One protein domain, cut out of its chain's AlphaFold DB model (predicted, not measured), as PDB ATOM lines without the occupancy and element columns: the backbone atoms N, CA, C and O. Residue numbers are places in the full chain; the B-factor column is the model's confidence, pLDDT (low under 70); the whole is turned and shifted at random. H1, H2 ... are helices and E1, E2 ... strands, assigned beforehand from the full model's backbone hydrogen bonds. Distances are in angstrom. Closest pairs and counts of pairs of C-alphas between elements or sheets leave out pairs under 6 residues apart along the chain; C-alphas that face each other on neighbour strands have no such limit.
ATOM      1  N   ILE A  22     -48.973 -80.347 -31.753       91.75
ATOM      2  CA  ILE A  22     -49.944 -79.301 -31.415       91.75
ATOM      3  C   ILE A  22     -49.643 -78.636 -30.064       91.75
ATOM      4  O   ILE A  22     -49.789 -77.422 -29.951       91.75
ATOM      5  N   GLU A  23     -49.155 -79.383 -29.066       89.12
ATOM      6  CA  GLU A  23     -48.715 -78.811 -27.786       89.12
ATOM      7  C   GLU A  23     -47.490 -77.909 -27.967       89.12
ATOM      8  O   GLU A  23     -47.470 -76.804 -27.426       89.12
ATOM      9  N   ILE A  24     -46.511 -78.312 -28.791       91.69
ATOM     10  CA  ILE A  24     -45.377 -77.443 -29.161       91.69
ATOM     11  C   ILE A  24     -45.888 -76.163 -29.830       91.69
ATOM     12  O   ILE A  24     -45.478 -75.063 -29.456       91.69
ATOM     13  N   GLY A  25     -46.793 -76.299 -30.806       93.12
ATOM     14  CA  GLY A  25     -47.349 -75.167 -31.546       93.12
ATOM     15  C   GLY A  25     -48.078 -74.172 -30.642       93.12
ATOM     16  O   GLY A  25     -47.878 -72.965 -30.765       93.12
ATOM     17  N   LEU A  26     -48.866 -74.670 -29.684       94.12
ATOM     18  CA  LEU A  26     -49.572 -73.836 -28.711       94.12
ATOM     19  C   LEU A  26     -48.600 -73.101 -27.774       94.12
ATOM     20  O   LEU A  26     -48.757 -71.902 -27.546       94.12
ATOM     21  N   VAL A  27     -47.572 -73.785 -27.261       95.44
ATOM     22  CA  VAL A  27     -46.554 -73.162 -26.397       95.44
ATOM     23  C   VAL A  27     -45.796 -72.066 -27.148       95.44
ATOM     24  O   VAL A  27     -45.624 -70.968 -26.616       95.44
ATOM     25  N   MET A  28     -45.399 -72.316 -28.399       95.50
ATOM     26  CA  MET A  28     -44.740 -71.309 -29.234       95.50
ATOM     27  C   MET A  28     -45.641 -70.102 -29.516       95.50
ATOM     28  O   MET A  28     -45.158 -68.972 -29.467       95.50
ATOM     29  N   LEU A  29     -46.943 -70.312 -29.747       96.69
ATOM     30  CA  LEU A  29     -47.906 -69.226 -29.941       96.69
ATOM     31  C   LEU A  29     -48.011 -68.337 -28.695       96.69
ATOM     32  O   LEU A  29     -47.945 -67.114 -28.805       96.69
ATOM     33  N   ILE A  30     -48.108 -68.937 -27.506       97.12
ATOM     34  CA  ILE A  30     -48.185 -68.183 -26.248       97.12
ATOM     35  C   ILE A  30     -46.882 -67.407 -26.002       97.12
ATOM     36  O   ILE A  30     -46.933 -66.214 -25.701       97.12
ATOM     37  N   ILE A  31     -45.714 -68.039 -26.180       96.94
ATOM     38  CA  ILE A  31     -44.412 -67.368 -26.025       96.94
ATOM     39  C   ILE A  31     -44.270 -66.217 -27.030       96.94
ATOM     40  O   ILE A  31     -43.834 -65.130 -26.651       96.94
ATOM     41  N   GLY A  32     -44.677 -66.420 -28.285       97.38
ATOM     42  CA  GLY A  32     -44.638 -65.392 -29.325       97.38
ATOM     43  C   GLY A  32     -45.480 -64.166 -28.970       97.38
ATOM     44  O   GLY A  32     -44.993 -63.039 -29.070       97.38
ATOM     45  N   LEU A  33     -46.707 -64.375 -28.481       96.19
ATOM     46  CA  LEU A  33     -47.587 -63.287 -28.041       96.19
ATOM     47  C   LEU A  33     -47.010 -62.525 -26.841       96.19
ATOM     48  O   LEU A  33     -47.060 -61.296 -26.809       96.19
ATOM     49  N   ILE A  34     -46.419 -63.233 -25.874       97.75
ATOM     50  CA  ILE A  34     -45.791 -62.606 -24.704       97.75
ATOM     51  C   ILE A  34     -44.577 -61.763 -25.125       97.75
ATOM     52  O   ILE A  34     -44.461 -60.603 -24.720       97.75
ATOM     53  N   LEU A  35     -43.686 -62.309 -25.960       96.62
ATOM     54  CA  LEU A  35     -42.495 -61.594 -26.430       96.62
ATOM     55  C   LEU A  35     -42.854 -60.351 -27.248       96.62
ATOM     56  O   LEU A  35     -42.221 -59.311 -27.064       96.62
ATOM     57  N   ALA A  36     -43.891 -60.423 -28.088       96.44
ATOM     58  CA  ALA A  36     -44.357 -59.289 -28.883       96.44
ATOM     59  C   ALA A  36     -44.754 -58.079 -28.018       96.44
ATOM     60  O   ALA A  36     -44.541 -56.937 -28.420       96.44
ATOM     61  N   VAL A  37     -45.282 -58.316 -26.813       95.88
ATOM     62  CA  VAL A  37     -45.678 -57.247 -25.883       95.88
ATOM     63  C   VAL A  37     -44.506 -56.771 -25.022       95.88
ATOM     64  O   VAL A  37     -44.352 -55.572 -24.782       95.88
ATOM     65  N   ILE A  38     -43.664 -57.689 -24.540       96.12
ATOM     66  CA  ILE A  38     -42.598 -57.353 -23.587       96.12
ATOM     67  C   ILE A  38     -41.422 -56.647 -24.269       96.12
ATOM     68  O   ILE A  38     -40.885 -55.693 -23.703       96.12
ATOM     69  N   LEU A  39     -41.024 -57.069 -25.475       95.31
ATOM     70  CA  LEU A  39     -39.815 -56.553 -26.127       95.31
ATOM     71  C   LEU A  39     -39.861 -55.037 -26.398       95.31
ATOM     72  O   LEU A  39     -38.913 -54.354 -25.999       95.31
ATOM     73  N   PRO A  40     -40.935 -54.461 -26.979       95.69
ATOM     74  CA  PRO A  40     -40.995 -53.017 -27.211       95.69
ATOM     75  C   PRO A  40     -40.932 -52.213 -25.909       95.69
ATOM     76  O   PRO A  40     -40.285 -51.165 -25.848       95.69
ATOM     77  N   ARG A  41     -41.565 -52.720 -24.843       94.94
ATOM     78  CA  ARG A  41     -41.561 -52.075 -23.527       94.94
ATOM     79  C   ARG A  41     -40.174 -52.111 -22.890       94.94
ATOM     80  O   ARG A  41     -39.700 -51.080 -22.420       94.94
ATOM     81  N   ALA A  42     -39.520 -53.271 -22.902       95.12
ATOM     82  CA  ALA A  42     -38.170 -53.429 -22.368       95.12
ATOM     83  C   ALA A  42     -37.160 -52.546 -23.117       95.12
ATOM     84  O   ALA A  42     -36.300 -51.923 -22.496       95.12
ATOM     85  N   HIS A  43     -37.297 -52.436 -24.441       94.31
ATOM     86  CA  HIS A  43     -36.449 -51.572 -25.256       94.31
ATOM     87  C   HIS A  43     -36.601 -50.086 -24.891       94.31
ATOM     88  O   HIS A  43     -35.598 -49.407 -24.679       94.31
ATOM     89  N   ARG A  44     -37.841 -49.590 -24.749       93.75
ATOM     90  CA  ARG A  44     -38.103 -48.202 -24.325       93.75
ATOM     91  C   ARG A  44     -37.529 -47.908 -22.941       93.75
ATOM     92  O   ARG A  44     -36.799 -46.935 -22.795       93.75
ATOM     93  N   ALA A  45     -37.767 -48.794 -21.972       95.75
ATOM     94  CA  ALA A  45     -37.243 -48.637 -20.616       95.75
ATOM     95  C   ALA A  45     -35.704 -48.602 -20.581       95.75
ATOM     96  O   ALA A  45     -35.110 -47.833 -19.833       95.75
ATOM     97  N   LYS A  46     -35.036 -49.402 -21.426       95.69
ATOM     98  CA  LYS A  46     -33.571 -49.386 -21.544       95.69
ATOM     99  C   LYS A  46     -33.046 -48.057 -22.092       95.69
ATOM    100  O   LYS A  46     -32.012 -47.587 -21.625       95.69
ATOM    101  N   ILE A  47     -33.712 -47.480 -23.092       95.50
ATOM    102  CA  ILE A  47     -33.330 -46.175 -23.653       95.50
ATOM    103  C   ILE A  47     -33.525 -45.070 -22.610       95.50
ATOM    104  O   ILE A  47     -32.626 -44.263 -22.405       95.50
ATOM    105  N   GLU A  48     -34.654 -45.076 -21.907       95.25
ATOM    106  CA  GLU A  48     -34.955 -44.109 -20.849       95.25
ATOM    107  C   GLU A  48     -33.924 -44.159 -19.711       95.25
ATOM    108  O   GLU A  48     -33.381 -43.128 -19.325       95.25
ATOM    109  N   ALA A  49     -33.548 -45.360 -19.261       97.00
ATOM    110  CA  ALA A  49     -32.496 -45.532 -18.259       97.00
ATOM    111  C   ALA A  49     -31.137 -44.967 -18.716       97.00
ATOM    112  O   ALA A  49     -30.386 -44.426 -17.908       97.00
ATOM    113  N   LYS A  50     -30.812 -45.066 -20.012       97.06
ATOM    114  CA  LYS A  50     -29.587 -44.466 -20.561       97.06
ATOM    115  C   LYS A  50     -29.646 -42.941 -20.561       97.06
ATOM    116  O   LYS A  50     -28.645 -42.322 -20.224       97.06
ATOM    117  N   TYR A  51     -30.792 -42.343 -20.891       96.31
ATOM    118  CA  TYR A  51     -30.957 -40.889 -20.811       96.31
ATOM    119  C   TYR A  51     -30.845 -40.359 -19.387       96.31
ATOM    120  O   TYR A  51     -30.251 -39.305 -19.188       96.31
ATOM    121  N   GLU A  52     -31.366 -41.090 -18.405       96.44
ATOM    122  CA  GLU A  52     -31.227 -40.716 -16.998       96.44
ATOM    123  C   GLU A  52     -29.750 -40.679 -16.571       96.44
ATOM    124  O   GLU A  52     -29.290 -39.698 -15.991       96.44
ATOM    125  N   LEU A  53     -28.963 -41.684 -16.970       96.88
ATOM    126  CA  LEU A  53     -27.512 -41.671 -16.762       96.88
ATOM    127  C   LEU A  53     -26.824 -40.514 -17.509       96.88
ATOM    128  O   LEU A  53     -25.919 -39.889 -16.964       96.88
ATOM    129  N   THR A  54     -27.257 -40.181 -18.732       96.94
ATOM    130  CA  THR A  54     -26.735 -39.010 -19.458       96.94
ATOM    131  C   THR A  54     -27.024 -37.714 -18.701       96.94
ATOM    132  O   THR A  54     -26.134 -36.878 -18.587       96.94
ATOM    133  N   ARG A  55     -28.224 -37.546 -18.128       96.88
ATOM    134  CA  ARG A  55     -28.559 -36.365 -17.313       96.88
ATOM    135  C   ARG A  55     -27.681 -36.266 -16.069       96.88
ATOM    136  O   ARG A  55     -27.201 -35.178 -15.772       96.88
ATOM    137  N   GLN A  56     -27.427 -37.383 -15.388       96.12
ATOM    138  CA  GLN A  56     -26.526 -37.427 -14.232       96.12
ATOM    139  C   GLN A  56     -25.102 -37.011 -14.617       96.12
ATOM    140  O   GLN A  56     -24.526 -36.136 -13.975       96.12
ATOM    141  N   ASN A  57     -24.580 -37.542 -15.727       96.25
ATOM    142  CA  ASN A  57     -23.287 -37.118 -16.262       96.25
ATOM    143  C   ASN A  57     -23.260 -35.617 -16.588       96.25
ATOM    144  O   ASN A  57     -22.261 -34.958 -16.324       96.25
ATOM    145  N   CYS A  58     -24.338 -35.066 -17.156       97.19
ATOM    146  CA  CYS A  58     -24.434 -33.635 -17.433       97.19
ATOM    147  C   CYS A  58     -24.428 -32.798 -16.147       97.19
ATOM    148  O   CYS A  58     -23.788 -31.757 -16.118       97.19
ATOM    149  N   VAL A  59     -25.092 -33.232 -15.073       97.12
ATOM    150  CA  VAL A  59     -25.043 -32.518 -13.783       97.12
ATOM    151  C   VAL A  59     -23.613 -32.478 -13.238       97.12
ATOM    152  O   VAL A  59     -23.162 -31.432 -12.772       97.12
ATOM    153  N   GLU A  60     -22.869 -33.580 -13.344       95.62
ATOM    154  CA  GLU A  60     -21.454 -33.585 -12.963       95.62
ATOM    155  C   GLU A  60     -20.600 -32.704 -13.887       95.62
ATOM    156  O   GLU A  60     -19.819 -31.895 -13.392       95.62
ATOM    157  N   LEU A  61     -20.785 -32.786 -15.211       95.94
ATOM    158  CA  LEU A  61     -20.109 -31.914 -16.184       95.94
ATOM    159  C   LEU A  61     -20.354 -30.431 -15.901       95.94
ATOM    160  O   LEU A  61     -19.416 -29.641 -15.940       95.94
ATOM    161  N   ALA A  62     -21.594 -30.059 -15.587       97.06
ATOM    162  CA  ALA A  62     -21.965 -28.693 -15.251       97.06
ATOM    163  C   ALA A  62     -21.215 -28.196 -14.011       97.06
ATOM    164  O   ALA A  62     -20.730 -27.063 -14.001       97.06
ATOM    165  N   ARG A  63     -21.062 -29.041 -12.981       95.88
ATOM    166  CA  ARG A  63     -20.247 -28.707 -11.805       95.88
ATOM    167  C   ARG A  63     -18.792 -28.454 -12.200       95.88
ATOM    168  O   ARG A  63     -18.261 -27.394 -11.887       95.88
ATOM    169  N   TYR A  64     -18.167 -29.385 -12.918       95.56
ATOM    170  CA  TYR A  64     -16.754 -29.262 -13.287       95.56
ATOM    171  C   TYR A  64     -16.479 -28.091 -14.230       95.56
ATOM    172  O   TYR A  64     -15.460 -27.424 -14.080       95.56
ATOM    173  N   GLY A  65     -17.377 -27.801 -15.172       96.12
ATOM    174  CA  GLY A  65     -17.233 -26.634 -16.039       96.12
ATOM    175  C   GLY A  65     -17.322 -25.313 -15.262       96.12
ATOM    176  O   GLY A  65     -16.589 -24.379 -15.571       96.12
ATOM    177  N   ASN A  66     -18.146 -25.246 -14.208       96.62
ATOM    178  CA  ASN A  66     -18.188 -24.086 -13.311       96.62
ATOM    179  C   ASN A  66     -16.920 -23.949 -12.463       96.62
ATOM    180  O   ASN A  66     -16.327 -22.875 -12.441       96.62
ATOM    181  N   GLU A  67     -16.489 -25.028 -11.806       96.44
ATOM    182  CA  GLU A  67     -15.258 -25.040 -11.000       96.44
ATOM    183  C   GLU A  67     -14.028 -24.687 -11.851       96.44
ATOM    184  O   GLU A  67     -13.132 -23.967 -11.411       96.44
ATOM    185  N   TRP A  68     -13.989 -25.170 -13.096       96.75
ATOM    186  CA  TRP A  68     -12.947 -24.831 -14.055       96.75
ATOM    187  C   TRP A  68     -12.964 -23.341 -14.415       96.75
ATOM    188  O   TRP A  68     -11.909 -22.710 -14.369       96.75
ATOM    189  N   ALA A  69     -14.131 -22.773 -14.735       96.56
ATOM    190  CA  ALA A  69     -14.250 -21.362 -15.099       96.56
ATOM    191  C   ALA A  69     -13.829 -20.442 -13.940       96.56
ATOM    192  O   ALA A  69     -13.068 -19.500 -14.148       96.56
ATOM    193  N   GLU A  70     -14.265 -20.755 -12.715       96.12
ATOM    194  CA  GLU A  70     -13.872 -20.024 -11.502       96.12
ATOM    195  C   GLU A  70     -12.357 -20.090 -11.285       96.12
ATOM    196  O   GLU A  70     -11.701 -19.061 -11.130       96.12
ATOM    197  N   TYR A  71     -11.764 -21.278 -11.389       96.50
ATOM    198  CA  TYR A  71     -10.319 -21.424 -11.253       96.50
ATOM    199  C   TYR A  71      -9.521 -20.672 -12.324       96.50
ATOM    200  O   TYR A  71      -8.490 -20.069 -12.021       96.50
ATOM    201  N   GLN A  72      -9.941 -20.728 -13.590       96.25
ATOM    202  CA  GLN A  72      -9.216 -20.036 -14.657       96.25
ATOM    203  C   GLN A  72      -9.276 -18.516 -14.478       96.25
ATOM    204  O   GLN A  72      -8.283 -17.844 -14.760       96.25
ATOM    205  N   GLN A  73     -10.388 -17.999 -13.949       95.19
ATOM    206  CA  GLN A  73     -10.534 -16.595 -13.584       95.19
ATOM    207  C   GLN A  73      -9.647 -16.211 -12.389       95.19
ATOM    208  O   GLN A  73      -9.043 -15.146 -12.404       95.19
ATOM    209  N   GLU A  74      -9.523 -17.060 -11.370       94.50
ATOM    210  CA  GLU A  74      -8.656 -16.793 -10.208       94.50
ATOM    211  C   GLU A  74      -7.160 -16.857 -10.542       94.50
ATOM    212  O   GLU A  74      -6.342 -16.213  -9.887       94.50
ATOM    213  N   THR A  75      -6.792 -17.645 -11.552       93.69
ATOM    214  CA  THR A  75      -5.393 -17.895 -11.934       93.69
ATOM    215  C   THR A  75      -4.925 -17.088 -13.141       93.69
ATOM    216  O   THR A  75      -3.796 -17.269 -13.602       93.69
ATOM    217  N   GLN A  76      -5.773 -16.217 -13.688       93.50
ATOM    218  CA  GLN A  76      -5.390 -15.372 -14.813       93.50
ATOM    219  C   GLN A  76      -4.355 -14.315 -14.413       93.50
ATOM    220  O   GLN A  76      -4.275 -13.898 -13.259       93.50
ATOM    221  N   GLY A  77      -3.540 -13.890 -15.381       89.62
ATOM    222  CA  GLY A  77      -2.543 -12.846 -15.159       89.62
ATOM    223  C   GLY A  77      -3.190 -11.493 -14.862       89.62
ATOM    224  O   GLY A  77      -4.311 -11.229 -15.287       89.62
ATOM    225  N   GLU A  78      -2.462 -10.603 -14.187       90.00
ATOM    226  CA  GLU A  78      -2.954  -9.267 -13.796       90.00
ATOM    227  C   GLU A  78      -3.370  -8.384 -14.988       90.00
ATOM    228  O   GLU A  78      -4.128  -7.433 -14.820       90.00
ATOM    229  N   THR A  79      -2.886  -8.690 -16.195       91.44
ATOM    230  CA  THR A  79      -3.247  -8.002 -17.444       91.44
ATOM    231  C   THR A  79      -4.535  -8.526 -18.083       91.44
ATOM    232  O   THR A  79      -5.033  -7.912 -19.024       91.44
ATOM    233  N   SER A  80      -5.072  -9.657 -17.612       94.75
ATOM    234  CA  SER A  80      -6.302 -10.248 -18.142       94.75
ATOM    235  C   SER A  80      -7.536  -9.499 -17.643       94.75
ATOM    236  O   SER A  80      -7.702  -9.284 -16.444       94.75
ATOM    237  N   ALA A  81      -8.431  -9.173 -18.571       94.94
ATOM    238  CA  ALA A  81      -9.748  -8.605 -18.298       94.94
ATOM    239  C   ALA A  81     -10.880  -9.638 -18.449       94.94
ATOM    240  O   ALA A  81     -12.044  -9.275 -18.313       94.94
ATOM    241  N   ALA A  82     -10.557 -10.908 -18.734       95.56
ATOM    242  CA  ALA A  82     -11.561 -11.956 -18.875       95.56
ATOM    243  C   ALA A  82     -12.370 -12.101 -17.584       95.56
ATOM    244  O   ALA A  82     -11.823 -12.211 -16.478       95.56
ATOM    245  N   VAL A  83     -13.682 -12.151 -17.741       95.19
ATOM    246  CA  VAL A  83     -14.616 -12.446 -16.665       95.19
ATOM    247  C   VAL A  83     -15.102 -13.886 -16.781       95.19
ATOM    248  O   VAL A  83     -14.872 -14.573 -17.779       95.19
ATOM    249  N   ARG A  84     -15.808 -14.371 -15.752       95.25
ATOM    250  CA  ARG A  84     -16.388 -15.725 -15.734       95.25
ATOM    251  C   ARG A  84     -17.170 -16.043 -17.011       95.25
ATOM    252  O   ARG A  84     -17.114 -17.176 -17.486       95.25
ATOM    253  N   LYS A  85     -17.895 -15.053 -17.548       95.31
ATOM    254  CA  LYS A  85     -18.695 -15.200 -18.763       95.31
ATOM    255  C   LYS A  85     -17.835 -15.605 -19.962       95.31
ATOM    256  O   LYS A  85     -18.170 -16.598 -20.592       95.31
ATOM    257  N   ASN A  86     -16.681 -14.970 -20.198       95.56
ATOM    258  CA  ASN A  86     -15.793 -15.333 -21.314       95.56
ATOM    259  C   ASN A  86     -15.311 -16.792 -21.217       95.56
ATOM    260  O   ASN A  86     -15.252 -17.506 -22.219       95.56
ATOM    261  N   TYR A  87     -15.010 -17.273 -20.003       96.12
ATOM    262  CA  TYR A  87     -14.651 -18.678 -19.797       96.12
ATOM    263  C   TYR A  87     -15.826 -19.614 -20.108       96.12
ATOM    264  O   TYR A  87     -15.637 -20.615 -20.798       96.12
ATOM    265  N   LEU A  88     -17.042 -19.296 -19.660       96.31
ATOM    266  CA  LEU A  88     -18.236 -20.093 -19.964       96.31
ATOM    267  C   LEU A  88     -18.616 -20.046 -21.455       96.31
ATOM    268  O   LEU A  88     -18.970 -21.081 -22.016       96.31
ATOM    269  N   ASP A  89     -18.469 -18.900 -22.119       95.31
ATOM    270  CA  ASP A  89     -18.683 -18.739 -23.564       95.31
ATOM    271  C   ASP A  89     -17.724 -19.622 -24.371       95.31
ATOM    272  O   ASP A  89     -18.114 -20.234 -25.366       95.31
ATOM    273  N   SER A  90     -16.489 -19.791 -23.891       95.25
ATOM    274  CA  SER A  90     -15.518 -20.705 -24.502       95.25
ATOM    275  C   SER A  90     -15.874 -22.196 -24.355       95.25
ATOM    276  O   SER A  90     -15.276 -23.051 -25.011       95.25
ATOM    277  N   LEU A  91     -16.850 -22.533 -23.501       95.94
ATOM    278  CA  LEU A  91     -17.407 -23.883 -23.383       95.94
ATOM    279  C   LEU A  91     -18.621 -24.098 -24.287       95.94
ATOM    280  O   LEU A  91     -18.903 -25.245 -24.626       95.94
ATOM    281  N   SER A  92     -19.348 -23.044 -24.660       94.25
ATOM    282  CA  SER A  92     -20.504 -23.128 -25.563       94.25
ATOM    283  C   SER A  92     -20.196 -22.730 -27.008       94.25
ATOM    284  O   SER A  92     -21.068 -22.863 -27.858       94.25
ATOM    285  N   SER A  93     -18.987 -22.223 -27.277       85.31
ATOM    286  CA  SER A  93     -18.617 -21.526 -28.520       85.31
ATOM    287  C   SER A  93     -19.675 -20.494 -28.952       85.31
ATOM    288  O   SER A  93     -20.046 -20.409 -30.124       85.31
ATOM    289  N   GLY A  94     -20.205 -19.732 -27.990       77.50
ATOM    290  CA  GLY A  94     -21.301 -18.784 -28.208       77.50
ATOM    291  C   GLY A  94     -22.694 -19.431 -28.199       77.50
ATOM    292  O   GLY A  94     -22.966 -20.333 -27.403       77.50
ATOM    293  N   THR A  95     -23.593 -18.938 -29.061       77.69
ATOM    294  CA  THR A  95     -25.036 -19.255 -29.033       77.69
ATOM    295  C   THR A  95     -25.438 -20.540 -29.753       77.69
ATOM    296  O   THR A  95     -26.527 -21.065 -29.512       77.69
ATOM    297  N   ASP A  96     -24.584 -21.045 -30.641       82.62
ATOM    298  CA  ASP A  96     -24.891 -22.217 -31.476       82.62
ATOM    299  C   ASP A  96     -24.595 -23.538 -30.752       82.62
ATOM    300  O   ASP A  96     -25.125 -24.594 -31.107       82.62
ATOM    301  N   GLY A  97     -23.823 -23.455 -29.668       90.06
ATOM    302  CA  GLY A  97     -23.417 -24.575 -28.844       90.06
ATOM    303  C   GLY A  97     -22.182 -25.302 -29.371       90.06
ATOM    304  O   GLY A  97     -21.915 -25.348 -30.569       90.06
ATOM    305  N   ALA A  98     -21.460 -25.938 -28.454       94.31
ATOM    306  CA  ALA A  98     -20.270 -26.721 -28.739       94.31
ATOM    307  C   ALA A  98     -20.387 -28.119 -28.134       94.31
ATOM    308  O   ALA A  98     -20.824 -28.295 -26.991       94.31
ATOM    309  N   TRP A  99     -19.980 -29.133 -28.893       95.75
ATOM    310  CA  TRP A  99     -19.934 -30.505 -28.398       95.75
ATOM    311  C   TRP A  99     -18.828 -30.656 -27.348       95.75
ATOM    312  O   TRP A  99     -17.696 -30.248 -27.563       95.75
ATOM    313  N   VAL A 100     -19.119 -31.335 -26.236       96.00
ATOM    314  CA  VAL A 100     -18.150 -31.582 -25.147       96.00
ATOM    315  C   VAL A 100     -16.946 -32.411 -25.615       96.00
ATOM    316  O   VAL A 100     -15.855 -32.319 -25.059       96.00
ATOM    317  N   ALA A 101     -17.143 -33.247 -26.634       95.62
ATOM    318  CA  ALA A 101     -16.085 -34.040 -27.252       95.62
ATOM    319  C   ALA A 101     -15.290 -33.271 -28.327       95.62
ATOM    320  O   ALA A 101     -14.362 -33.840 -28.900       95.62
ATOM    321  N   ASP A 102     -15.669 -32.027 -28.641       92.62
ATOM    322  CA  ASP A 102     -14.975 -31.205 -29.628       92.62
ATOM    323  C   ASP A 102     -13.717 -30.592 -29.010       92.62
ATOM    324  O   ASP A 102     -13.778 -29.766 -28.097       92.62
ATOM    325  N   THR A 103     -12.568 -31.016 -29.529       88.62
ATOM    326  CA  THR A 103     -11.251 -30.541 -29.106       88.62
ATOM    327  C   THR A 103     -10.765 -29.338 -29.909       88.62
ATOM    328  O   THR A 103      -9.663 -28.876 -29.659       88.62
ATOM    329  N   ALA A 104     -11.506 -28.855 -30.908       89.06
ATOM    330  CA  ALA A 104     -11.070 -27.765 -31.780       89.06
ATOM    331  C   ALA A 104     -11.772 -26.436 -31.479       89.06
ATOM    332  O   ALA A 104     -11.183 -25.380 -31.703       89.06
ATOM    333  N   SER A 105     -13.018 -26.482 -31.001       88.62
ATOM    334  CA  SER A 105     -13.871 -25.293 -30.846       88.62
ATOM    335  C   SER A 105     -14.217 -24.936 -29.399       88.62
ATOM    336  O   SER A 105     -14.827 -23.894 -29.165       88.62
ATOM    337  N   SER A 106     -13.833 -25.768 -28.425       93.50
ATOM    338  CA  SER A 106     -14.230 -25.591 -27.027       93.50
ATOM    339  C   SER A 106     -13.135 -25.967 -26.034       93.50
ATOM    340  O   SER A 106     -12.273 -26.796 -26.317       93.50
ATOM    341  N   ASN A 107     -13.227 -25.416 -24.824       95.19
ATOM    342  CA  ASN A 107     -12.310 -25.718 -23.720       95.19
ATOM    343  C   ASN A 107     -12.710 -26.953 -22.880       95.19
ATOM    344  O   ASN A 107     -12.200 -27.158 -21.772       95.19
ATOM    345  N   TRP A 108     -13.617 -27.803 -23.382       95.50
ATOM    346  CA  TRP A 108     -14.022 -29.018 -22.668       95.50
ATOM    347  C   TRP A 108     -12.922 -30.087 -22.618       95.50
ATOM    348  O   TRP A 108     -12.808 -30.786 -21.610       95.50
ATOM    349  N   ALA A 109     -12.129 -30.228 -23.683       92.75
ATOM    350  CA  ALA A 109     -11.234 -31.364 -23.919       92.75
ATOM    351  C   ALA A 109      -9.785 -30.932 -24.254       92.75
ATOM    352  O   ALA A 109      -9.359 -29.856 -23.867       92.75
ATOM    353  N   ASP A 110      -8.989 -31.792 -24.900       82.81
ATOM    354  CA  ASP A 110      -7.513 -31.740 -24.879       82.81
ATOM    355  C   ASP A 110      -6.825 -30.578 -25.639       82.81
ATOM    356  O   ASP A 110      -5.599 -30.502 -25.584       82.81
ATOM    357  N   ASN A 111      -7.545 -29.665 -26.309       84.19
ATOM    358  CA  ASN A 111      -6.934 -28.426 -26.813       84.19
ATOM    359  C   ASN A 111      -7.684 -27.199 -26.310       84.19
ATOM    360  O   ASN A 111      -8.886 -27.052 -26.522       84.19
ATOM    361  N   ASN A 112      -6.928 -26.296 -25.697       89.69
ATOM    362  CA  ASN A 112      -7.468 -25.068 -25.155       89.69
ATOM    363  C   ASN A 112      -7.587 -24.004 -26.257       89.69
ATOM    364  O   ASN A 112      -6.603 -23.660 -26.913       89.69
ATOM    365  N   VAL A 113      -8.792 -23.477 -26.435       93.06
ATOM    366  CA  VAL A 113      -9.120 -22.383 -27.353       93.06
ATOM    367  C   VAL A 113      -8.951 -21.047 -26.616       93.06
ATOM    368  O   VAL A 113      -9.312 -20.970 -25.434       93.06
ATOM    369  N   PRO A 114      -8.410 -19.995 -27.267       95.12
ATOM    370  CA  PRO A 114      -8.313 -18.661 -26.682       95.12
ATOM    371  C   PRO A 114      -9.615 -18.185 -26.037       95.12
ATOM    372  O   PRO A 114     -10.697 -18.373 -26.592       95.12
ATOM    373  N   VAL A 115      -9.494 -17.570 -24.862       95.50
ATOM    374  CA  VAL A 115     -10.621 -16.972 -24.139       95.50
ATOM    375  C   VAL A 115     -10.540 -15.464 -24.296       95.50
ATOM    376  O   VAL A 115      -9.507 -14.864 -23.994       95.50
ATOM    377  N   GLU A 116     -11.631 -14.855 -24.746       94.62
ATOM    378  CA  GLU A 116     -11.722 -13.407 -24.913       94.62
ATOM    379  C   GLU A 116     -11.360 -12.673 -23.613       94.62
ATOM    380  O   GLU A 116     -11.839 -13.007 -22.526       94.62
ATOM    381  N   GLY A 117     -10.466 -11.689 -23.722       94.31
ATOM    382  CA  GLY A 117     -10.013 -10.880 -22.592       94.31
ATOM    383  C   GLY A 117      -8.944 -11.546 -21.724       94.31
ATOM    384  O   GLY A 117      -8.390 -10.887 -20.838       94.31
ATOM    385  N   ARG A 118      -8.602 -12.821 -21.955       95.38
ATOM    386  CA  ARG A 118      -7.503 -13.487 -21.244       95.38
ATOM    387  C   ARG A 118      -6.198 -13.128 -21.938       95.38
ATOM    388  O   ARG A 118      -5.978 -13.522 -23.075       95.38
ATOM    389  N   LYS A 119      -5.318 -12.407 -21.249       94.50
ATOM    390  CA  LYS A 119      -4.056 -11.887 -21.792       94.50
ATOM    391  C   LYS A 119      -2.853 -12.392 -21.001       94.50
ATOM    392  O   LYS A 119      -2.947 -12.627 -19.794       94.50
ATOM    393  N   ASP A 120      -1.710 -12.504 -21.671       89.50
ATOM    394  CA  ASP A 120      -0.407 -12.689 -21.025       89.50
ATOM    395  C   ASP A 120       0.322 -11.337 -20.969       89.50
ATOM    396  O   ASP A 120       0.193 -10.492 -21.849       89.50
ATOM    397  N   SER A 121       1.110 -11.126 -19.923       85.06
ATOM    398  CA  SER A 121       2.032 -10.000 -19.773       85.06
ATOM    399  C   SER A 121       3.018  -9.839 -20.938       85.06
ATOM    400  O   SER A 121       3.452  -8.722 -21.219       85.06
ATOM    401  N   LEU A 122       3.373 -10.939 -21.611       87.38
ATOM    402  CA  LEU A 122       4.294 -10.943 -22.752       87.38
ATOM    403  C   LEU A 122       3.607 -10.651 -24.094       87.38
ATOM    404  O   LEU A 122       4.287 -10.263 -25.043       87.38
ATOM    405  N   ASP A 123       2.287 -10.822 -24.164       88.12
ATOM    406  CA  ASP A 123       1.465 -10.594 -25.354       88.12
ATOM    407  C   ASP A 123       0.089 -10.044 -24.930       88.12
ATOM    408  O   ASP A 123      -0.899 -10.783 -24.866       88.12
ATOM    409  N   PRO A 124       0.024  -8.749 -24.562       88.00
ATOM    410  CA  PRO A 124      -1.195  -8.136 -24.039       88.00
ATOM    411  C   PRO A 124      -2.271  -7.915 -25.111       88.00
ATOM    412  O   PRO A 124      -3.428  -7.664 -24.770       88.00
ATOM    413  N   ASP A 125      -1.914  -8.006 -26.393       91.12
ATOM    414  CA  ASP A 125      -2.820  -7.720 -27.505       91.12
ATOM    415  C   ASP A 125      -3.581  -8.976 -27.964       91.12
ATOM    416  O   ASP A 125      -4.705  -8.876 -28.461       91.12
ATOM    417  N   THR A 126      -3.052 -10.176 -27.713       94.50
ATOM    418  CA  THR A 126      -3.637 -11.439 -28.192       94.50
ATOM    419  C   THR A 126      -4.357 -12.199 -27.080       94.50
ATOM    420  O   THR A 126      -3.828 -12.354 -25.980       94.50
ATOM    421  N   ASP A 127      -5.574 -12.683 -27.359       96.19
ATOM    422  CA  ASP A 127      -6.281 -13.584 -26.443       96.19
ATOM    423  C   ASP A 127      -5.540 -14.915 -26.323       96.19
ATOM    424  O   ASP A 127      -5.137 -15.523 -27.316       96.19
ATOM    425  N   GLN A 128      -5.371 -15.366 -25.089       95.44
ATOM    426  CA  GLN A 128      -4.588 -16.541 -24.756       95.44
ATOM    427  C   GLN A 128      -5.497 -17.701 -24.356       95.44
ATOM    428  O   GLN A 128      -6.567 -17.493 -23.770       95.44
ATOM    429  N   PRO A 129      -5.085 -18.947 -24.633       95.19
ATOM    430  CA  PRO A 129      -5.801 -20.105 -24.138       95.19
ATOM    431  C   PRO A 129      -5.753 -20.181 -22.598       95.19
ATOM    432  O   PRO A 129      -4.823 -19.673 -21.953       95.19
ATOM    433  N   PRO A 130      -6.747 -20.832 -21.974       94.56
ATOM    434  CA  PRO A 130      -6.700 -21.178 -20.563       94.56
ATOM    435  C   PRO A 130      -5.534 -22.125 -20.261       94.56
ATOM    436  O   PRO A 130      -4.987 -22.797 -21.138       94.56
ATOM    437  N   SER A 131      -5.149 -22.176 -18.987       93.06
ATOM    438  CA  SER A 131      -4.009 -22.985 -18.534       93.06
ATOM    439  C   SER A 131      -4.278 -24.492 -18.553       93.06
ATOM    440  O   SER A 131      -3.344 -25.274 -18.694       93.06
ATOM    441  N   THR A 132      -5.540 -24.894 -18.405       95.00
ATOM    442  CA  THR A 132      -5.988 -26.292 -18.393       95.00
ATOM    443  C   THR A 132      -7.339 -26.393 -19.085       95.00
ATOM    444  O   THR A 132      -8.075 -25.405 -19.122       95.00
ATOM    445  N   SER A 133      -7.707 -27.582 -19.553       95.38
ATOM    446  CA  SER A 133      -9.070 -27.863 -20.029       95.38
ATOM    447  C   SER A 133     -10.003 -28.264 -18.882       95.38
ATOM    448  O   SER A 133      -9.558 -28.508 -17.752       95.38
ATOM    449  N   VAL A 134     -11.306 -28.368 -19.158       95.00
ATOM    450  CA  VAL A 134     -12.266 -28.929 -18.195       95.00
ATOM    451  C   VAL A 134     -11.963 -30.408 -17.926       95.00
ATOM    452  O   VAL A 134     -11.946 -30.826 -16.769       95.00
ATOM    453  N   LYS A 135     -11.650 -31.192 -18.966       94.56
ATOM    454  CA  LYS A 135     -11.273 -32.612 -18.863       94.56
ATOM    455  C   LYS A 135     -10.116 -32.850 -17.891       94.56
ATOM    456  O   LYS A 135     -10.155 -33.818 -17.141       94.56
ATOM    457  N   GLU A 136      -9.104 -31.987 -17.869       92.56
ATOM    458  CA  GLU A 136      -7.947 -32.127 -16.968       92.56
ATOM    459  C   GLU A 136      -8.301 -31.967 -15.484       92.56
ATOM    460  O   GLU A 136      -7.547 -32.409 -14.617       92.56
ATOM    461  N   ARG A 137      -9.459 -31.372 -15.172       89.25
ATOM    462  CA  ARG A 137      -9.974 -31.295 -13.801       89.25
ATOM    463  C   ARG A 137     -10.745 -32.543 -13.376       89.25
ATOM    464  O   ARG A 137     -11.019 -32.686 -12.187       89.25
ATOM    465  N   PHE A 138     -11.064 -33.449 -14.303       87.56
ATOM    466  CA  PHE A 138     -11.710 -34.711 -13.960       87.56
ATOM    467  C   PHE A 138     -10.716 -35.672 -13.312       87.56
ATOM    468  O   PHE A 138      -9.691 -35.998 -13.918       87.56
ATOM    469  N   PRO A 139     -11.044 -36.223 -12.132       85.38
ATOM    470  CA  PRO A 139     -10.315 -37.362 -11.606       85.38
ATOM    471  C   PRO A 139     -10.382 -38.528 -12.610       85.38
ATOM    472  O   PRO A 139     -11.485 -38.885 -13.052       85.38
ATOM    473  N   PRO A 140      -9.246 -39.146 -12.984       76.88
ATOM    474  CA  PRO A 140      -9.204 -40.208 -13.992       76.88
ATOM    475  C   PRO A 140     -10.059 -41.430 -13.614       76.88
ATOM    476  O   PRO A 140     -10.559 -42.139 -14.489       76.88
ATOM    477  N   GLU A 141     -10.281 -41.661 -12.321       75.31
ATOM    478  CA  GLU A 141     -11.151 -42.703 -11.778       75.31
ATOM    479  C   GLU A 141     -12.652 -42.427 -11.972       75.31
ATOM    480  O   GLU A 141     -13.447 -43.367 -12.002       75.31
ATOM    481  N   THR A 142     -13.042 -41.162 -12.160       78.31
ATOM    482  CA  THR A 142     -14.437 -40.727 -12.373       78.31
ATOM    483  C   THR A 142     -14.764 -40.462 -13.838       78.31
ATOM    484  O   THR A 142     -15.704 -39.736 -14.141       78.31
ATOM    485  N   ALA A 143     -13.993 -41.037 -14.770       83.44
ATOM    486  CA  ALA A 143     -14.169 -40.798 -16.197       83.44
ATOM    487  C   ALA A 143     -15.623 -41.054 -16.631       83.44
ATOM    488  O   ALA A 143     -16.062 -42.203 -16.765       83.44
ATOM    489  N   LEU A 144     -16.356 -39.965 -16.864       92.75
ATOM    490  CA  LEU A 144     -17.744 -40.005 -17.291       92.75
ATOM    491  C   LEU A 144     -17.840 -40.692 -18.652       92.75
ATOM    492  O   LEU A 144     -17.043 -40.432 -19.559       92.75
ATOM    493  N   ARG A 145     -18.825 -41.578 -18.805       95.25
ATOM    494  CA  ARG A 145     -19.013 -42.382 -20.018       95.25
ATOM    495  C   ARG A 145     -20.360 -42.119 -20.648       95.25
ATOM    496  O   ARG A 145     -21.359 -42.050 -19.940       95.25
ATOM    497  N   ASN A 146     -20.407 -42.082 -21.974       96.94
ATOM    498  CA  ASN A 146     -21.669 -42.059 -22.696       96.94
ATOM    499  C   ASN A 146     -22.401 -43.413 -22.492       96.94
ATOM    500  O   ASN A 146     -21.896 -44.453 -22.924       96.94
ATOM    501  N   PRO A 147     -23.603 -43.444 -21.881       97.19
ATOM    502  CA  PRO A 147     -24.353 -44.682 -21.627       97.19
ATOM    503  C   PRO A 147     -24.794 -45.432 -22.899       97.19
ATOM    504  O   PRO A 147     -25.175 -46.611 -22.854       97.19
ATOM    505  N   PHE A 148     -24.777 -44.773 -24.059       97.06
ATOM    506  CA  PHE A 148     -25.191 -45.366 -25.326       97.06
ATOM    507  C   PHE A 148     -24.117 -46.257 -25.947       97.06
ATOM    508  O   PHE A 148     -24.469 -47.359 -26.376       97.06
ATOM    509  N   ASN A 149     -22.847 -45.847 -25.908       96.25
ATOM    510  CA  ASN A 149     -21.719 -46.567 -26.517       96.25
ATOM    511  C   ASN A 149     -20.647 -47.050 -25.507       96.25
ATOM    512  O   ASN A 149     -19.806 -47.867 -25.868       96.25
ATOM    513  N   GLY A 150     -20.685 -46.592 -24.250       95.44
ATOM    514  CA  GLY A 150     -19.766 -46.977 -23.171       95.44
ATOM    515  C   GLY A 150     -18.387 -46.299 -23.189       95.44
ATOM    516  O   GLY A 150     -17.555 -46.599 -22.324       95.44
ATOM    517  N   THR A 151     -18.114 -45.400 -24.136       95.62
ATOM    518  CA  THR A 151     -16.828 -44.690 -24.243       95.62
ATOM    519  C   THR A 151     -16.801 -43.450 -23.346       95.62
ATOM    520  O   THR A 151     -17.849 -42.951 -22.936       95.62
ATOM    521  N   ALA A 152     -15.606 -42.956 -23.002       94.00
ATOM    522  CA  ALA A 152     -15.461 -41.738 -22.199       94.00
ATOM    523  C   ALA A 152     -15.976 -40.501 -22.959       94.00
ATOM    524  O   ALA A 152     -15.760 -40.395 -24.166       94.00
ATOM    525  N   LEU A 153     -16.648 -39.576 -22.261       94.44
ATOM    526  CA  LEU A 153     -17.394 -38.466 -22.876       94.44
ATOM    527  C   LEU A 153     -16.542 -37.570 -23.779       94.44
ATOM    528  O   LEU A 153     -16.995 -37.230 -24.861       94.44
ATOM    529  N   PHE A 154     -15.308 -37.269 -23.381       94.44
ATOM    530  CA  PHE A 154     -14.408 -36.362 -24.105       94.44
ATOM    531  C   PHE A 154     -13.715 -36.982 -25.332       94.44
ATOM    532  O   PHE A 154     -12.869 -36.340 -25.943       94.44
ATOM    533  N   LEU A 155     -13.992 -38.246 -25.668       93.81
ATOM    534  CA  LEU A 155     -13.375 -38.902 -26.826       93.81
ATOM    535  C   LEU A 155     -14.112 -38.558 -28.122       93.81
ATOM    536  O   LEU A 155     -15.338 -38.542 -28.148       93.81
ATOM    537  N   GLU A 156     -13.375 -38.467 -29.230       93.31
ATOM    538  CA  GLU A 156     -13.895 -38.205 -30.585       93.31
ATOM    539  C   GLU A 156     -15.000 -39.189 -31.034       93.31
ATOM    540  O   GLU A 156     -15.875 -38.874 -31.841       93.31
ATOM    541  N   THR A 157     -15.049 -40.398 -30.461       94.69
ATOM    542  CA  THR A 157     -16.166 -41.328 -30.699       94.69
ATOM    543  C   THR A 157     -17.524 -40.721 -30.316       94.69
ATOM    544  O   THR A 157     -18.528 -41.075 -30.936       94.69
ATOM    545  N   ASN A 158     -17.538 -39.808 -29.339       96.31
ATOM    546  CA  ASN A 158     -18.692 -39.037 -28.877       96.31
ATOM    547  C   ASN A 158     -18.868 -37.684 -29.572       96.31
ATOM    548  O   ASN A 158     -19.815 -36.990 -29.223       96.31
ATOM    549  N   LEU A 159     -18.012 -37.314 -30.530       95.62
ATOM    550  CA  LEU A 159     -18.155 -36.092 -31.322       95.62
ATOM    551  C   LEU A 159     -19.058 -36.359 -32.536       95.62
ATOM    552  O   LEU A 159     -18.627 -37.057 -33.460       95.62
ATOM    553  N   PRO A 160     -20.301 -35.852 -32.576       94.88
ATOM    554  CA  PRO A 160     -21.136 -35.976 -33.761       94.88
ATOM    555  C   PRO A 160     -20.493 -35.205 -34.920       94.88
ATOM    556  O   PRO A 160     -20.006 -34.094 -34.732       94.88
ATOM    557  N   SER A 161     -20.447 -35.798 -36.112       91.06
ATOM    558  CA  SER A 161     -19.803 -35.171 -37.274       91.06
ATOM    559  C   SER A 161     -20.513 -35.520 -38.578       91.06
ATOM    560  O   SER A 161     -20.835 -36.682 -38.822       91.06
ATOM    561  N   GLY A 162     -20.765 -34.513 -39.422       83.44
ATOM    562  CA  GLY A 162     -21.504 -34.682 -40.678       83.44
ATOM    563  C   GLY A 162     -22.844 -35.392 -40.452       83.44
ATOM    564  O   GLY A 162     -23.617 -34.996 -39.582       83.44
ATOM    565  N   ASP A 163     -23.065 -36.496 -41.166       82.25
ATOM    566  CA  ASP A 163     -24.266 -37.338 -41.055       82.25
ATOM    567  C   ASP A 163     -24.150 -38.436 -39.975       82.25
ATOM    568  O   ASP A 163     -24.861 -39.443 -40.021       82.25
ATOM    569  N   ARG A 164     -23.225 -38.297 -39.010       92.06
ATOM    570  CA  ARG A 164     -22.996 -39.261 -37.919       92.06
ATOM    571  C   ARG A 164     -23.518 -38.729 -36.578       92.06
ATOM    572  O   ARG A 164     -22.727 -38.241 -35.765       92.06
ATOM    573  N   PRO A 165     -24.824 -38.857 -36.299       94.69
ATOM    574  CA  PRO A 165     -25.364 -38.617 -34.971       94.69
ATOM    575  C   PRO A 165     -24.855 -39.678 -33.986       94.69
ATOM    576  O   PRO A 165     -24.735 -40.863 -34.312       94.69
ATOM    577  N   VAL A 166     -24.562 -39.257 -32.760       96.94
ATOM    578  CA  VAL A 166     -24.119 -40.112 -31.660       96.94
ATOM    579  C   VAL A 166     -25.085 -39.944 -30.484       96.94
ATOM    580  O   VAL A 166     -25.000 -38.962 -29.751       96.94
ATOM    581  N   PRO A 167     -25.992 -40.908 -30.245       96.12
ATOM    582  CA  PRO A 167     -26.942 -40.813 -29.143       96.12
ATOM    583  C   PRO A 167     -26.248 -40.576 -27.799       96.12
ATOM    584  O   PRO A 167     -25.255 -41.235 -27.474       96.12
ATOM    585  N   GLY A 168     -26.769 -39.629 -27.023       96.12
ATOM    586  CA  GLY A 168     -26.198 -39.232 -25.737       96.12
ATOM    587  C   GLY A 168     -24.892 -38.436 -25.814       96.12
ATOM    588  O   GLY A 168     -24.310 -38.191 -24.759       96.12
ATOM    589  N   ALA A 169     -24.431 -38.026 -27.004       97.00
ATOM    590  CA  ALA A 169     -23.413 -36.983 -27.120       97.00
ATOM    591  C   ALA A 169     -23.926 -35.695 -26.470       97.00
ATOM    592  O   ALA A 169     -25.103 -35.365 -26.609       97.00
ATOM    593  N   VAL A 170     -23.057 -34.998 -25.743       97.12
ATOM    594  CA  VAL A 170     -23.413 -33.818 -24.943       97.12
ATOM    595  C   VAL A 170     -22.824 -32.578 -25.598       97.12
ATOM    596  O   VAL A 170     -21.660 -32.595 -25.997       97.12
ATOM    597  N   ALA A 171     -23.609 -31.512 -25.675       96.69
ATOM    598  CA  ALA A 171     -23.166 -30.180 -26.057       96.69
ATOM    599  C   ALA A 171     -23.495 -29.173 -24.955       96.69
ATOM    600  O   ALA A 171     -24.466 -29.345 -24.219       96.69
ATOM    601  N   CYS A 172     -22.694 -28.120 -24.860       96.94
ATOM    602  CA  CYS A 172     -22.980 -26.940 -24.060       96.94
ATOM    603  C   CYS A 172     -23.443 -25.825 -24.986       96.94
ATOM    604  O   CYS A 172     -22.833 -25.619 -26.026       96.94
ATOM    605  N   ALA A 173     -24.495 -25.110 -24.618       96.00
ATOM    606  CA  ALA A 173     -25.003 -23.976 -25.376       96.00
ATOM    607  C   ALA A 173     -25.401 -22.845 -24.424       96.00
ATOM    608  O   ALA A 173     -25.728 -23.096 -23.256       96.00
ATOM    609  N   SER A 174     -25.374 -21.612 -24.927       96.12
ATOM    610  CA  SER A 174     -25.782 -20.422 -24.185       96.12
ATOM    611  C   SER A 174     -26.806 -19.598 -24.958       96.12
ATOM    612  O   SER A 174     -26.856 -19.630 -26.185       96.12
ATOM    613  N   GLN A 175     -27.662 -18.886 -24.231       95.88
ATOM    614  CA  GLN A 175     -28.551 -17.866 -24.788       95.88
ATOM    615  C   GLN A 175     -28.641 -16.684 -23.822       95.88
ATOM    616  O   GLN A 175     -28.705 -16.916 -22.607       95.88
ATOM    617  N   PRO A 176     -28.724 -15.438 -24.317       94.88
ATOM    618  CA  PRO A 176     -29.043 -14.305 -23.464       94.88
ATOM    619  C   PRO A 176     -30.441 -14.493 -22.856       94.88
ATOM    620  O   PRO A 176     -31.371 -14.979 -23.510       94.88
ATOM    621  N   LEU A 177     -30.603 -14.134 -21.581       93.94
ATOM    622  CA  LEU A 177     -31.905 -14.181 -20.909       93.94
ATOM    623  C   LEU A 177     -32.876 -13.141 -21.466       93.94
ATOM    624  O   LEU A 177     -34.079 -13.406 -21.514       93.94
ATOM    625  N   ASP A 178     -32.345 -11.993 -21.882       93.12
ATOM    626  CA  ASP A 178     -33.063 -10.973 -22.632       93.12
ATOM    627  C   ASP A 178     -32.424 -10.826 -24.025       93.12
ATOM    628  O   ASP A 178     -31.292 -10.357 -24.131       93.12
ATOM    629  N   PRO A 179     -33.124 -11.198 -25.111       88.88
ATOM    630  CA  PRO A 179     -32.622 -11.016 -26.473       88.88
ATOM    631  C   PRO A 179     -32.313  -9.557 -26.849       88.88
ATOM    632  O   PRO A 179     -31.611  -9.331 -27.833       88.88
ATOM    633  N   ALA A 180     -32.849  -8.573 -26.118       92.56
ATOM    634  CA  ALA A 180     -32.533  -7.160 -26.319       92.56
ATOM    635  C   ALA A 180     -31.174  -6.752 -25.719       92.56
ATOM    636  O   ALA A 180     -30.631  -5.716 -26.104       92.56
ATOM    637  N   GLU A 181     -30.621  -7.564 -24.814       90.38
ATOM    638  CA  GLU A 181     -29.342  -7.342 -24.136       90.38
ATOM    639  C   GLU A 181     -28.398  -8.527 -24.424       90.38
ATOM    640  O   GLU A 181     -28.195  -9.388 -23.565       90.38
ATOM    641  N   PRO A 182     -27.819  -8.609 -25.640       86.06
ATOM    642  CA  PRO A 182     -26.974  -9.736 -26.037       86.06
ATOM    643  C   PRO A 182     -25.706  -9.871 -25.185       86.06
ATOM    644  O   PRO A 182     -25.198 -10.978 -25.051       86.06
ATOM    645  N   ASP A 183     -25.243  -8.787 -24.563       85.94
ATOM    646  CA  ASP A 183     -24.087  -8.769 -23.653       85.94
ATOM    647  C   ASP A 183     -24.511  -8.891 -22.171       85.94
ATOM    648  O   ASP A 183     -23.702  -8.796 -21.254       85.94
ATOM    649  N   GLY A 184     -25.810  -9.082 -21.917       89.75
ATOM    650  CA  GLY A 184     -26.384  -9.165 -20.579       89.75
ATOM    651  C   GLY A 184     -26.148 -10.514 -19.896       89.75
ATOM    652  O   GLY A 184     -25.126 -11.179 -20.051       89.75
ATOM    653  N   LEU A 185     -27.121 -10.947 -19.096       94.44
ATOM    654  CA  LEU A 185     -27.043 -12.219 -18.379       94.44
ATOM    655  C   LEU A 185     -27.328 -13.389 -19.335       94.44
ATOM    656  O   LEU A 185     -28.434 -13.515 -19.861       94.44
ATOM    657  N   HIS A 186     -26.356 -14.277 -19.521       95.19
ATOM    658  CA  HIS A 186     -26.487 -15.495 -20.323       95.19
ATOM    659  C   HIS A 186     -26.910 -16.685 -19.474       95.19
ATOM    660  O   HIS A 186     -26.523 -16.813 -18.313       95.19
ATOM    661  N   TYR A 187     -27.695 -17.572 -20.074       96.88
ATOM    662  CA  TYR A 187     -28.105 -18.854 -19.518       96.88
ATOM    663  C   TYR A 187     -27.354 -19.978 -20.227       96.88
ATOM    664  O   TYR A 187     -27.536 -20.175 -21.426       96.88
ATOM    665  N   TYR A 188     -26.556 -20.737 -19.477       97.56
ATOM    666  CA  TYR A 188     -25.770 -21.860 -19.986       97.56
ATOM    667  C   TYR A 188     -26.426 -23.176 -19.594       97.56
ATOM    668  O   TYR A 188     -26.784 -23.388 -18.427       97.56
ATOM    669  N   ALA A 189     -26.547 -24.089 -20.554       97.44
ATOM    670  CA  ALA A 189     -27.065 -25.422 -20.301       97.44
ATOM    671  C   ALA A 189     -26.391 -26.487 -21.160       97.44
ATOM    672  O   ALA A 189     -25.963 -26.247 -22.288       97.44
ATOM    673  N   LEU A 190     -26.368 -27.700 -20.616       97.62
ATOM    674  CA  LEU A 190     -25.972 -28.897 -21.335       97.62
ATOM    675  C   LEU A 190     -27.201 -29.553 -21.962       97.62
ATOM    676  O   LEU A 190     -28.191 -29.853 -21.287       97.62
ATOM    677  N   ILE A 191     -27.111 -29.818 -23.254       96.31
ATOM    678  CA  ILE A 191     -28.101 -30.536 -24.059       96.31
ATOM    679  C   ILE A 191     -27.458 -31.806 -24.609       96.31
ATOM    680  O   ILE A 191     -26.234 -31.932 -24.634       96.31
ATOM    681  N   PHE A 192     -28.259 -32.790 -25.006       96.44
ATOM    682  CA  PHE A 192     -27.708 -34.062 -25.473       96.44
ATOM    683  C   PHE A 192     -28.499 -34.677 -26.618       96.44
ATOM    684  O   PHE A 192     -29.712 -34.514 -26.725       96.44
ATOM    685  N   GLN A 193     -27.795 -35.401 -27.483       95.88
ATOM    686  CA  GLN A 193     -28.331 -35.916 -28.735       95.88
ATOM    687  C   GLN A 193     -29.306 -37.085 -28.524       95.88
ATOM    688  O   GLN A 193     -29.089 -37.978 -27.695       95.88
ATOM    689  N   GLY A 194     -30.394 -37.085 -29.294       94.19
ATOM    690  CA  GLY A 194     -31.416 -38.130 -29.295       94.19
ATOM    691  C   GLY A 194     -30.963 -39.461 -29.927       94.19
ATOM    692  O   GLY A 194     -29.947 -39.548 -30.607       94.19
ATOM    693  N   VAL A 195     -31.737 -40.535 -29.720       93.19
ATOM    694  CA  VAL A 195     -31.528 -41.841 -30.388       93.19
ATOM    695  C   VAL A 195     -32.055 -41.864 -31.819       93.19
ATOM    696  O   VAL A 195     -31.644 -42.714 -32.601       93.19
ATOM    697  N   ASN A 196     -32.976 -40.956 -32.142       89.00
ATOM    698  CA  ASN A 196     -33.624 -40.856 -33.450       89.00
ATOM    699  C   ASN A 196     -33.079 -39.685 -34.277       89.00
ATOM    700  O   ASN A 196     -33.675 -39.331 -35.291       89.00
ATOM    701  N   SER A 197     -31.995 -39.061 -33.823       90.62
ATOM    702  CA  SER A 197     -31.401 -37.907 -34.480       90.62
ATOM    703  C   SER A 197     -30.907 -38.299 -35.862       90.62
ATOM    704  O   SER A 197     -30.184 -39.282 -35.996       90.62
ATOM    705  N   GLY A 198     -31.315 -37.541 -36.878       88.56
ATOM    706  CA  GLY A 198     -30.830 -37.685 -38.253       88.56
ATOM    707  C   GLY A 198     -29.771 -36.650 -38.639       88.56
ATOM    708  O   GLY A 198     -29.235 -36.721 -39.736       88.56
ATOM    709  N   SER A 199     -29.487 -35.700 -37.749       91.12
ATOM    710  CA  SER A 199     -28.589 -34.565 -37.962       91.12
ATOM    711  C   SER A 199     -27.667 -34.384 -36.754       91.12
ATOM    712  O   SER A 199     -27.903 -34.945 -35.677       91.12
ATOM    713  N   THR A 200     -26.585 -33.637 -36.955       91.81
ATOM    714  CA  THR A 200     -25.622 -33.200 -35.932       91.81
ATOM    715  C   THR A 200     -25.724 -31.700 -35.644       91.81
ATOM    716  O   THR A 200     -24.997 -31.183 -34.802       91.81
ATOM    717  N   ASP A 201     -26.660 -31.018 -36.305       90.69
ATOM    718  CA  ASP A 201     -26.932 -29.596 -36.140       90.69
ATOM    719  C   ASP A 201     -27.684 -29.330 -34.826       90.69
ATOM    720  O   ASP A 201     -28.839 -29.731 -34.667       90.69
ATOM    721  N   LEU A 202     -27.032 -28.645 -33.885       90.06
ATOM    722  CA  LEU A 202     -27.586 -28.266 -32.579       90.06
ATOM    723  C   LEU A 202     -28.736 -27.246 -32.666       90.06
ATOM    724  O   LEU A 202     -29.451 -27.021 -31.680       90.06
ATOM    725  N   THR A 203     -28.942 -26.638 -33.834       85.88
ATOM    726  CA  THR A 203     -30.044 -25.709 -34.089       85.88
ATOM    727  C   THR A 203     -31.339 -26.420 -34.505       85.88
ATOM    728  O   THR A 203     -32.420 -25.820 -34.397       85.88
ATOM    729  N   ASP A 204     -31.250 -27.693 -34.919       85.94
ATOM    730  CA  ASP A 204     -32.373 -28.548 -35.317       85.94
ATOM    731  C   ASP A 204     -32.993 -29.249 -34.097       85.94
ATOM    732  O   ASP A 204     -32.346 -29.990 -33.354       85.94
ATOM    733  N   GLU A 205     -34.297 -29.044 -33.912       79.56
ATOM    734  CA  GLU A 205     -35.100 -29.634 -32.834       79.56
ATOM    735  C   GLU A 205     -35.163 -31.169 -32.877       79.56
ATOM    736  O   GLU A 205     -35.468 -31.805 -31.867       79.56
ATOM    737  N   ASN A 206     -34.855 -31.774 -34.029       84.56
ATOM    738  CA  ASN A 206     -34.816 -33.226 -34.206       84.56
ATOM    739  C   ASN A 206     -33.431 -33.825 -33.922       84.56
ATOM    740  O   ASN A 206     -33.291 -35.050 -33.860       84.56
ATOM    741  N   THR A 207     -32.402 -32.990 -33.750       85.56
ATOM    742  CA  THR A 207     -31.045 -33.438 -33.419       85.56
ATOM    743  C   THR A 207     -30.921 -33.750 -31.938       85.56
ATOM    744  O   THR A 207     -30.407 -34.803 -31.562       85.56
ATOM    745  N   ILE A 208     -31.371 -32.859 -31.067       91.06
ATOM    746  CA  ILE A 208     -31.242 -33.036 -29.621       91.06
ATOM    747  C   ILE A 208     -32.450 -33.768 -29.028       91.06
ATOM    748  O   ILE A 208     -33.468 -33.996 -29.677       91.06
ATOM    749  N   ASN A 209     -32.298 -34.251 -27.796       90.00
ATOM    750  CA  ASN A 209     -33.355 -34.957 -27.087       90.00
ATOM    751  C   ASN A 209     -34.637 -34.092 -27.035       90.00
ATOM    752  O   ASN A 209     -34.521 -32.885 -26.810       90.00
ATOM    753  N   PRO A 210     -35.848 -34.665 -27.218       84.12
ATOM    754  CA  PRO A 210     -37.048 -33.883 -27.503       84.12
ATOM    755  C   PRO A 210     -37.284 -32.719 -26.539       84.12
ATOM    756  O   PRO A 210     -37.261 -32.891 -25.318       84.12
ATOM    757  N   GLY A 211     -37.531 -31.542 -27.116       83.94
ATOM    758  CA  GLY A 211     -37.754 -30.290 -26.395       83.94
ATOM    759  C   GLY A 211     -36.483 -29.495 -26.086       83.94
ATOM    760  O   GLY A 211     -36.597 -28.339 -25.693       83.94
ATOM    761  N   GLN A 212     -35.287 -30.058 -26.269       91.88
ATOM    762  CA  GLN A 212     -34.035 -29.307 -26.150       91.88
ATOM    763  C   GLN A 212     -33.709 -28.582 -27.458       91.88
ATOM    764  O   GLN A 212     -34.037 -29.073 -28.535       91.88
ATOM    765  N   ARG A 213     -33.050 -27.422 -27.364       90.38
ATOM    766  CA  ARG A 213     -32.547 -26.664 -28.519       90.38
ATOM    767  C   ARG A 213     -31.459 -25.689 -28.084       90.38
ATOM    768  O   ARG A 213     -31.646 -25.033 -27.062       90.38
ATOM    769  N   ALA A 214     -30.365 -25.580 -28.842       91.88
ATOM    770  CA  ALA A 214     -29.272 -24.660 -28.508       91.88
ATOM    771  C   ALA A 214     -29.653 -23.185 -28.709       91.88
ATOM    772  O   ALA A 214     -29.295 -22.331 -27.905       91.88
ATOM    773  N   THR A 215     -30.435 -22.903 -29.754       91.50
ATOM    774  CA  THR A 215     -30.690 -21.541 -30.248       91.50
ATOM    775  C   THR A 215     -31.863 -20.818 -29.592       91.50
ATOM    776  O   THR A 215     -32.192 -19.698 -29.979       91.50
ATOM    777  N   THR A 216     -32.549 -21.442 -28.630       92.38
ATOM    778  CA  THR A 216     -33.667 -20.808 -27.923       92.38
ATOM    779  C   THR A 216     -33.550 -21.017 -26.424       92.38
ATOM    780  O   THR A 216     -33.259 -22.114 -25.947       92.38
ATOM    781  N   LEU A 217     -33.845 -19.967 -25.654       93.50
ATOM    782  CA  LEU A 217     -33.817 -20.033 -24.194       93.50
ATOM    783  C   LEU A 217     -34.788 -21.093 -23.644       93.50
ATOM    784  O   LEU A 217     -34.487 -21.785 -22.675       93.50
ATOM    785  N   GLU A 218     -35.950 -21.253 -24.278       93.94
ATOM    786  CA  GLU A 218     -36.931 -22.290 -23.940       93.94
ATOM    787  C   GLU A 218     -36.368 -23.702 -24.149       93.94
ATOM    788  O   GLU A 218     -36.552 -24.570 -23.297       93.94
ATOM    789  N   GLY A 219     -35.630 -23.916 -25.242       92.75
ATOM    790  CA  GLY A 219     -34.957 -25.180 -25.519       92.75
ATOM    791  C   GLY A 219     -33.842 -25.477 -24.521       92.75
ATOM    792  O   GLY A 219     -33.758 -26.594 -24.006       92.75
ATOM    793  N   LEU A 220     -33.029 -24.474 -24.175       93.81
ATOM    794  CA  LEU A 220     -31.980 -24.620 -23.163       93.81
ATOM    795  C   LEU A 220     -32.536 -24.925 -21.772       93.81
ATOM    796  O   LEU A 220     -31.937 -25.699 -21.026       93.81
ATOM    797  N   ARG A 221     -33.703 -24.378 -21.416       95.00
ATOM    798  CA  ARG A 221     -34.379 -24.674 -20.140       95.00
ATOM    799  C   ARG A 221     -34.818 -26.135 -20.010       95.00
ATOM    800  O   ARG A 221     -34.941 -26.620 -18.890       95.00
ATOM    801  N   ASN A 222     -34.994 -26.849 -21.123       94.69
ATOM    802  CA  ASN A 222     -35.240 -28.299 -21.132       94.69
ATOM    803  C   ASN A 222     -33.936 -29.132 -21.049       94.69
ATOM    804  O   ASN A 222     -33.968 -30.370 -20.944       94.69
ATOM    805  N   GLY A 223     -32.782 -28.465 -21.124       94.94
ATOM    806  CA  GLY A 223     -31.450 -29.004 -20.866       94.94
ATOM    807  C   GLY A 223     -31.146 -29.169 -19.377       94.94
ATOM    808  O   GLY A 223     -32.027 -29.129 -18.519       94.94
ATOM    809  N   ILE A 224     -29.870 -29.381 -19.069       97.50
ATOM    810  CA  ILE A 224     -29.350 -29.372 -17.703       97.50
ATOM    811  C   ILE A 224     -28.704 -28.018 -17.458       97.50
ATOM    812  O   ILE A 224     -27.726 -27.673 -18.118       97.50
ATOM    813  N   PHE A 225     -29.266 -27.258 -16.523       97.56
ATOM    814  CA  PHE A 225     -28.728 -25.962 -16.132       97.56
ATOM    815  C   PHE A 225     -27.276 -26.089 -15.676       97.56
ATOM    816  O   PHE A 225     -26.947 -26.961 -14.870       97.56
ATOM    817  N   MET A 226     -26.436 -25.190 -16.175       97.19
ATOM    818  CA  MET A 226     -25.042 -25.092 -15.779       97.19
ATOM    819  C   MET A 226     -24.784 -23.814 -14.992       97.19
ATOM    820  O   MET A 226     -24.305 -23.890 -13.863       97.19
ATOM    821  N   ALA A 227     -25.087 -22.653 -15.567       97.12
ATOM    822  CA  ALA A 227     -24.762 -21.373 -14.954       97.12
ATOM    823  C   ALA A 227     -25.600 -20.233 -15.528       97.12
ATOM    824  O   ALA A 227     -26.157 -20.330 -16.623       97.12
ATOM    825  N   THR A 228     -25.615 -19.123 -14.796       95.75
ATOM    826  CA  THR A 228     -25.917 -17.802 -15.346       95.75
ATOM    827  C   THR A 228     -24.717 -16.893 -15.126       95.75
ATOM    828  O   THR A 228     -24.207 -16.849 -14.005       95.75
ATOM    829  N   ALA A 229     -24.277 -16.168 -16.150       93.75
ATOM    830  CA  ALA A 229     -23.161 -15.227 -16.042       93.75
ATOM    831  C   ALA A 229     -23.404 -13.998 -16.919       93.75
ATOM    832  O   ALA A 229     -24.014 -14.111 -17.979       93.75
ATOM    833  N   ALA A 230     -22.980 -12.838 -16.434       90.06
ATOM    834  CA  ALA A 230     -22.981 -11.574 -17.159       90.06
ATOM    835  C   ALA A 230     -21.535 -11.078 -17.265       90.06
ATOM    836  O   ALA A 230     -20.669 -11.596 -16.544       90.06
ATOM    837  N   ASP A 231     -21.310 -10.124 -18.165       78.88
ATOM    838  CA  ASP A 231     -20.034  -9.415 -18.276       78.88
ATOM    839  C   ASP A 231     -19.653  -8.692 -16.964       78.88
ATOM    840  O   ASP A 231     -20.559  -8.197 -16.246       78.88
TER     841      ASP A 231
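What this domain is: This is residues 22 to 231 of the 231 residues of the protein "Type II secretion system protein" of Desulfobacteraceae bacterium (UniProt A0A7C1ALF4). One long helix, H1, sticks out as an arm with residues 22 to 46; its residues 51 to 66 pack, beside H2, on one face of a small antiparallel sheet, E1 E2 E3, and short H3 packs on the other. The 210 printed residues run H1 H2 E1 E2 H3 E3, mixed, under half in named elements. The whole is loose, radius of gyration of the C-alphas 20.8 A, spanning 87 by 41 by 28 A.

How they stand to each other: H1, residues 22 to 74, and H2, residues 84 to 92, form a helical hairpin, touching with residues 65 to 73 of H1 alone; the closest C-alphas, of Ala 69 and Tyr 87, are 5.4 A apart. E1, residues 170 to 176, and E2, residues 186 to 192, form a hairpin, N 173 and O 189 within hydrogen-bond range at 3.0 A. E3, residues 224 to 229, is E2's other antiparallel neighbour, N 188 and O 227 at 2.9 A. H1 is on the sheet, height 5.0 A; H3, residues 217 to 221, is on the opposite face, height 7.9 A. O i to N i+4 pairs are within range throughout H3, 47 of 49 in H1, 4 of 5 in H2.

Where its parts are: H1 runs 77.9 A from C-alpha 22 at (-49.944, -79.301, -31.415), with a kink of 30 degrees near residue 38. E3 ends at C-alpha 229, (-23.161, -15.227, -16.042).

The domain as a whole: The printed part has no cut; the links H2 to E1 and E2 to H3 are long. No printed residue is under 70 in pLDDT.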